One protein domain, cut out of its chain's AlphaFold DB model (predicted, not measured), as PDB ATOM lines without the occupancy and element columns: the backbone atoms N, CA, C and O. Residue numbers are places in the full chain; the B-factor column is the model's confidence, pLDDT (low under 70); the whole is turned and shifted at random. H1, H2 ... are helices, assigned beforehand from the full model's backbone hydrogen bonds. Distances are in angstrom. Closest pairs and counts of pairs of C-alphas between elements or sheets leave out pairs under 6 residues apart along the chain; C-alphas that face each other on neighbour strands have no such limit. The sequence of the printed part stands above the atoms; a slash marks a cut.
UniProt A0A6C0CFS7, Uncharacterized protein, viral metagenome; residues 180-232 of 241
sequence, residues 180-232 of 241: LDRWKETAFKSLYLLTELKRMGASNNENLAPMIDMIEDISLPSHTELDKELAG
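AT A GLANCE: This is residues 180 to 232 of the 241 residues of an uncharacterized protein of viral metagenome (UniProt A0A6C0CFS7). One long helix, H1, makes the length of the domain; the chain then folds back past its far end through the short helix H2 and returns as a strand-free link to a third short helix, H3, set crosswise near the first part of H1. The printed part has 53 residues with three named helices, H1, H2 and H3 in that order, and no named strand: all helix. It is only just loose, close to compact, with a radius of gyration of the C-alphas of 12.3 A, and elongated, spanning 34 by 19 by 16 A.

IN THESE COORDINATES: H1, residues 180 to 199, begins at C-alpha 180 (-3.570, -32.285, 21.588) and is 28.3 A long. H2 is residues 209 to 216, 10.9 A. H3, residues 225 to 230, is 8.8 A long and ends at C-alpha 230 (-3.938, -37.861, 10.216).

HOW THE PARTS SIT: H1 touches H2 with residues 191 to 198 alone, at a steep tilt of 46 degrees, opposite ways; the closest C-alphas, of Lys 198 and Ile 212, are 7.1 A apart. H1 and H3 only just touch, with 3 pairs of C-alphas within 8 A, through residues 185 to 188 of H1; the closest C-alphas are those of Phe 188 and Lys 228, 6.8 A. Their lines stand at 72 degrees, only just about perpendicular. H2 and H3 are apart. Every O i to N i+4 pair is within hydrogen-bond range in H1 and H3, and 3 of 4 in H2.

THE WHOLE: The C-alphas farthest apart, of Glu 206 and Leu 226, are 35.5 A apart. The printed part has no cut, both links are short, and no printed residue is under 70 in pLDDT.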
ATOM      1  N   LEU A 180      -4.209 -30.969  21.573       82.25
ATOM      2  CA  LEU A 180      -3.570 -32.285  21.588       82.25
ATOM      3  C   LEU A 180      -3.268 -32.815  20.184       82.25
ATOM      4  O   LEU A 180      -2.186 -33.347  19.955       82.25
ATOM      5  N   ASP A 181      -4.188 -32.658  19.236       81.06
ATOM      6  CA  ASP A 181      -3.999 -33.161  17.875       81.06
ATOM      7  C   ASP A 181      -3.012 -32.301  17.084       81.06
ATOM      8  O   ASP A 181      -2.225 -32.829  16.300       81.06
ATOM      9  N   ARG A 182      -2.963 -30.991  17.353       81.56
ATOM     10  CA  ARG A 182      -1.913 -30.102  16.832       81.56
ATOM     11  C   ARG A 182      -0.540 -30.479  17.373       81.56
ATOM     12  O   ARG A 182       0.425 -30.501  16.609       81.56
ATOM     13  N   TRP A 183      -0.443 -30.784  18.666       83.38
ATOM     14  CA  TRP A 183       0.799 -31.246  19.286       83.38
ATOM     15  C   TRP A 183       1.234 -32.596  18.720       83.38
ATOM     16  O   TRP A 183       2.400 -32.743  18.360       83.38
ATOM     17  N   LYS A 184       0.305 -33.544  18.543       84.25
ATOM     18  CA  LYS A 184       0.577 -34.830  17.881       84.25
ATOM     19  C   LYS A 184       1.073 -34.630  16.454       84.25
ATOM     20  O   LYS A 184       2.118 -35.160  16.099       84.25
ATOM     21  N   GLU A 185       0.374 -33.837  15.646       85.25
ATOM     22  CA  GLU A 185       0.773 -33.559  14.264       85.25
ATOM     23  C   GLU A 185       2.154 -32.898  14.197       85.25
ATOM     24  O   GLU A 185       2.992 -33.296  13.391       85.25
ATOM     25  N   THR A 186       2.418 -31.924  15.068       85.88
ATOM     26  CA  THR A 186       3.717 -31.244  15.141       85.88
ATOM     27  C   THR A 186       4.823 -32.214  15.544       85.88
ATOM     28  O   THR A 186       5.886 -32.213  14.922       85.88
ATOM     29  N   ALA A 187       4.575 -33.073  16.535       87.00
ATOM     30  CA  ALA A 187       5.522 -34.088  16.981       87.00
ATOM     31  C   ALA A 187       5.823 -35.103  15.870       87.00
ATOM     32  O   ALA A 187       6.989 -35.330  15.554       87.00
ATOM     33  N   PHE A 188       4.794 -35.648  15.214       86.19
ATOM     34  CA  PHE A 188       4.965 -36.608  14.123       86.19
ATOM     35  C   PHE A 188       5.671 -35.999  12.912       86.19
ATOM     36  O   PHE A 188       6.589 -36.619  12.376       86.19
ATOM     37  N   LYS A 189       5.311 -34.776  12.501       86.19
ATOM     38  CA  LYS A 189       5.980 -34.090  11.383       86.19
ATOM     39  C   LYS A 189       7.436 -33.768  11.696       86.19
ATOM     40  O   LYS A 189       8.296 -33.984  10.847       86.19
ATOM     41  N   SER A 190       7.714 -33.276  12.903       86.12
ATOM     42  CA  SER A 190       9.080 -32.966  13.329       86.12
ATOM     43  C   SER A 190       9.928 -34.235  13.369       86.12
ATOM     44  O   SER A 190      11.000 -34.267  12.773       86.12
ATOM     45  N   LEU A 191       9.419 -35.313  13.975       85.12
ATOM     46  CA  LEU A 191      10.124 -36.592  14.025       85.12
ATOM     47  C   LEU A 191      10.379 -37.160  12.625       85.12
ATOM     48  O   LEU A 191      11.474 -37.648  12.351       85.12
ATOM     49  N   TYR A 192       9.395 -37.077  11.729       86.56
ATOM     50  CA  TYR A 192       9.558 -37.532  10.352       86.56
ATOM     51  C   TYR A 192      10.662 -36.758   9.622       86.56
ATOM     52  O   TYR A 192      11.575 -37.371   9.073       86.56
ATOM     53  N   LEU A 193      10.645 -35.420   9.686       86.38
ATOM     54  CA  LEU A 193      11.680 -34.574   9.077       86.38
ATOM     55  C   LEU A 193      13.077 -34.906   9.603       86.38
ATOM     56  O   LEU A 193      14.040 -34.974   8.842       86.38
ATOM     57  N   LEU A 194      13.184 -35.139  10.904       84.38
ATOM     58  CA  LEU A 194      14.441 -35.469  11.559       84.38
ATOM     59  C   LEU A 194      14.940 -36.874  11.199       84.38
ATOM     60  O   LEU A 194      16.138 -37.077  11.000       84.38
ATOM     61  N   THR A 195      14.025 -37.828  11.033       84.69
ATOM     62  CA  THR A 195      14.343 -39.175  10.542       84.69
ATOM     63  C   THR A 195      14.855 -39.123   9.101       84.69
ATOM     64  O   THR A 195      15.837 -39.788   8.762       84.69
ATOM     65  N   GLU A 196      14.250 -38.287   8.258       86.56
ATOM     66  CA  GLU A 196      14.721 -38.046   6.893       86.56
ATOM     67  C   GLU A 196      16.093 -37.359   6.872       86.56
ATOM     68  O   GLU A 196      16.974 -37.772   6.118       86.56
ATOM     69  N   LEU A 197      16.341 -36.389   7.756       86.38
ATOM     70  CA  LEU A 197      17.666 -35.777   7.911       86.38
ATOM     71  C   LEU A 197      18.727 -36.799   8.332       86.38
ATOM     72  O   LEU A 197      19.825 -36.822   7.765       86.38
ATOM     73  N   LYS A 198      18.399 -37.698   9.269       84.06
ATOM     74  CA  LYS A 198      19.265 -38.827   9.635       84.06
ATOM     75  C   LYS A 198      19.553 -39.713   8.419       84.06
ATOM     76  O   LYS A 198      20.715 -40.028   8.165       84.06
ATOM     77  N   ARG A 199      18.532 -40.039   7.616       85.56
ATOM     78  CA  ARG A 199      18.669 -40.818   6.368       85.56
ATOM     79  C   ARG A 199      19.560 -40.128   5.330       85.56
ATOM     80  O   ARG A 199      20.292 -40.806   4.615       85.56
ATOM     81  N   MET A 200      19.546 -38.799   5.277       86.94
ATOM     82  CA  MET A 200      20.407 -37.993   4.403       86.94
ATOM     83  C   MET A 200      21.861 -37.867   4.895       86.94
ATOM     84  O   MET A 200      22.674 -37.230   4.228       86.94
ATOM     85  N   GLY A 201      22.214 -38.475   6.033       86.38
ATOM     86  CA  GLY A 201      23.582 -38.484   6.555       86.38
ATOM     87  C   GLY A 201      23.891 -37.368   7.554       86.38
ATOM     88  O   GLY A 201      25.066 -37.101   7.803       86.38
ATOM     89  N   ALA A 202      22.876 -36.738   8.161       84.38
ATOM     90  CA  ALA A 202      23.075 -35.718   9.197       84.38
ATOM     91  C   ALA A 202      23.898 -36.224  10.399       84.38
ATOM     92  O   ALA A 202      24.634 -35.446  10.994       84.38
ATOM     93  N   SER A 203      23.855 -37.526  10.704       80.00
ATOM     94  CA  SER A 203      24.667 -38.143  11.765       80.00
ATOM     95  C   SER A 203      26.177 -38.067  11.519       80.00
ATOM     96  O   SER A 203      26.949 -38.118  12.467       80.00
ATOM     97  N   ASN A 204      26.607 -37.928  10.261       83.25
ATOM     98  CA  ASN A 204      28.023 -37.821   9.901       83.25
ATOM     99  C   ASN A 204      28.505 -36.364   9.846       83.25
ATOM    100  O   ASN A 204      29.673 -36.110   9.560       83.25
ATOM    101  N   ASN A 205      27.610 -35.400  10.073       88.25
ATOM    102  CA  ASN A 205      27.931 -33.982  10.086       88.25
ATOM    103  C   ASN A 205      28.097 -33.517  11.534       88.25
ATOM    104  O   ASN A 205      27.144 -33.533  12.309       88.25
ATOM    105  N   GLU A 206      29.296 -33.052  11.871       87.38
ATOM    106  CA  GLU A 206      29.675 -32.604  13.216       87.38
ATOM    107  C   GLU A 206      28.744 -31.507  13.771       87.38
ATOM    108  O   GLU A 206      28.483 -31.459  14.968       87.38
ATOM    109  N   ASN A 207      28.154 -30.682  12.897       88.69
ATOM    110  CA  ASN A 207      27.227 -29.618  13.298       88.69
ATOM    111  C   ASN A 207      25.790 -30.105  13.545       88.69
ATOM    112  O   ASN A 207      25.029 -29.435  14.239       88.69
ATOM    113  N   LEU A 208      25.394 -31.232  12.945       85.94
ATOM    114  CA  LEU A 208      24.029 -31.767  13.034       85.94
ATOM    115  C   LEU A 208      23.932 -32.955  13.995       85.94
ATOM    116  O   LEU A 208      22.842 -33.246  14.483       85.94
ATOM    117  N   ALA A 209      25.053 -33.608  14.305       82.94
ATOM    118  CA  ALA A 209      25.113 -34.729  15.236       82.94
ATOM    119  C   ALA A 209      24.488 -34.414  16.613       82.94
ATOM    120  O   ALA A 209      23.669 -35.219  17.054       82.94
ATOM    121  N   PRO A 210      24.726 -33.241  17.246       86.19
ATOM    122  CA  PRO A 210      24.073 -32.909  18.517       86.19
ATOM    123  C   PRO A 210      22.551 -32.769  18.400       86.19
ATOM    124  O   PRO A 210      21.829 -33.042  19.352       86.19
ATOM    125  N   MET A 211      22.045 -32.343  17.235       81.75
ATOM    126  CA  MET A 211      20.602 -32.243  17.007       81.75
ATOM    127  C   MET A 211      19.966 -33.630  16.925       81.75
ATOM    128  O   MET A 211      18.911 -33.825  17.512       81.75
ATOM    129  N   ILE A 212      20.612 -34.577  16.232       84.44
ATOM    130  CA  ILE A 212      20.142 -35.966  16.105       84.44
ATOM    131  C   ILE A 212      20.163 -36.690  17.454       84.44
ATOM    132  O   ILE A 212      19.200 -37.383  17.768       84.44
ATOM    133  N   ASP A 213      21.205 -36.481  18.257       84.00
ATOM    134  CA  ASP A 213      21.360 -37.087  19.586       84.00
ATOM    135  C   ASP A 213      20.183 -36.739  20.517       84.00
ATOM    136  O   ASP A 213      19.496 -37.623  21.020       84.00
ATOM    137  N   MET A 214      19.824 -35.452  20.609       81.19
ATOM    138  CA  MET A 214      18.687 -34.994  21.425       81.19
ATOM    139  C   MET A 214      17.331 -35.589  21.012       81.19
ATOM    140  O   MET A 214      16.374 -35.541  21.783       81.19
ATOM    141  N   ILE A 215      17.202 -36.090  19.785       78.12
ATOM    142  CA  ILE A 215      15.952 -36.664  19.273       78.12
ATOM    143  C   ILE A 215      15.851 -38.142  19.622       78.12
ATOM    144  O   ILE A 215      14.747 -38.627  19.860       78.12
ATOM    145  N   GLU A 216      16.979 -38.851  19.664       75.31
ATOM    146  CA  GLU A 216      17.018 -40.258  20.076       75.31
ATOM    147  C   GLU A 216      16.578 -40.431  21.537       75.31
ATOM    148  O   GLU A 216      15.983 -41.454  21.881       75.31
ATOM    149  N   ASP A 217      16.749 -39.390  22.352       80.31
ATOM    150  CA  ASP A 217      16.252 -39.325  23.729       80.31
ATOM    151  C   ASP A 217      14.721 -39.163  23.836       80.31
ATOM    152  O   ASP A 217      14.134 -39.384  24.903       80.31
ATOM    153  N   ILE A 218      14.033 -38.791  22.751       81.25
ATOM    154  CA  ILE A 218      12.581 -38.581  22.755       81.25
ATOM    155  C   ILE A 218      11.872 -39.920  22.531       81.25
ATOM    156  O   ILE A 218      11.773 -40.428  21.415       81.25
ATOM    157  N   SER A 219      11.284 -40.468  23.594       79.44
ATOM    158  CA  SER A 219      10.396 -41.630  23.497       79.44
ATOM    159  C   SER A 219       8.959 -41.195  23.196       79.44
ATOM    160  O   SER A 219       8.325 -40.476  23.971       79.44
ATOM    161  N   LEU A 220       8.422 -41.632  22.054       79.12
ATOM    162  CA  LEU A 220       7.007 -41.440  21.750       79.12
ATOM    163  C   LEU A 220       6.151 -42.508  22.448       79.12
ATOM    164  O   LEU A 220       6.530 -43.682  22.469       79.12
ATOM    165  N   PRO A 221       4.962 -42.145  22.959       83.88
ATOM    166  CA  PRO A 221       3.985 -43.124  23.412       83.88
ATOM    167  C   PRO A 221       3.495 -44.005  22.247       83.88
ATOM    168  O   PRO A 221       3.645 -43.666  21.067       83.88
ATOM    169  N   SER A 222       2.889 -45.149  22.582       83.56
ATOM    170  CA  SER A 222       2.300 -46.059  21.593       83.56
ATOM    171  C   SER A 222       1.286 -45.318  20.721       83.56
ATOM    172  O   SER A 222       0.346 -44.722  21.249       83.56
ATOM    173  N   HIS A 223       1.461 -45.376  19.404       81.31
ATOM    174  CA  HIS A 223       0.607 -44.705  18.429       81.31
ATOM    175  C   HIS A 223       0.243 -45.652  17.286       81.31
ATOM    176  O   HIS A 223       0.924 -46.654  17.051       81.31
ATOM    177  N   THR A 224      -0.846 -45.343  16.590       85.88
ATOM    178  CA  THR A 224      -1.363 -46.150  15.480       85.88
ATOM    179  C   THR A 224      -0.912 -45.595  14.127       85.88
ATOM    180  O   THR A 224      -0.528 -44.433  14.007       85.88
ATOM    181  N   GLU A 225      -0.972 -46.413  13.072       82.44
ATOM    182  CA  GLU A 225      -0.713 -45.947  11.697       82.44
ATOM    183  C   GLU A 225      -1.738 -44.896  11.230       82.44
ATOM    184  O   GLU A 225      -1.405 -44.031  10.421       82.44
ATOM    185  N   LEU A 226      -2.952 -44.919  11.792       80.56
ATOM    186  CA  LEU A 226      -3.979 -43.908  11.542       80.56
ATOM    187  C   LEU A 226      -3.549 -42.527  12.064       80.56
ATOM    188  O   LEU A 226      -3.766 -41.519  11.397       80.56
ATOM    189  N   ASP A 227      -2.880 -42.471  13.220       78.81
ATOM    190  CA  ASP A 227      -2.371 -41.212  13.780       78.81
ATOM    191  C   ASP A 227      -1.303 -40.574  12.874       78.81
ATOM    192  O   ASP A 227      -1.246 -39.349  12.741       78.81
ATOM    193  N   LYS A 228      -0.484 -41.399  12.204       80.12
ATOM    194  CA  LYS A 228       0.523 -40.936  11.232       80.12
ATOM    195  C   LYS A 228      -0.129 -40.358   9.979       80.12
ATOM    196  O   LYS A 228       0.277 -39.293   9.514       80.12
ATOM    197  N   GLU A 229      -1.166 -41.023   9.477       82.31
ATOM    198  CA  GLU A 229      -1.932 -40.563   8.317       82.31
ATOM    199  C   GLU A 229      -2.653 -39.237   8.604       82.31
ATOM    200  O   GLU A 229      -2.550 -38.292   7.822       82.31
ATOM    201  N   LEU A 230      -3.293 -39.107   9.772       77.12
ATOM    202  CA  LEU A 230      -3.938 -37.861  10.216       77.12
ATOM    203  C   LEU A 230      -2.943 -36.704  10.409       77.12
ATOM    204  O   LEU A 230      -3.293 -35.532  10.215       77.12
ATOM    205  N   ALA A 231      -1.697 -37.021  10.771       79.19
ATOM    206  CA  ALA A 231      -0.595 -36.066  10.838       79.19
ATOM    207  C   ALA A 231      -0.007 -35.710   9.456       79.19
ATOM    208  O   ALA A 231       0.844 -34.824   9.370       79.19
ATOM    209  N   GLY A 232      -0.450 -36.361   8.375       77.31
ATOM    210  CA  GLY A 232       0.064 -36.146   7.019       77.31
ATOM    211  C   GLY A 232       1.500 -36.634   6.830       77.31
ATOM    212  O   GLY A 232       2.224 -36.101   5.989       77.31
TER     213      GLY A 232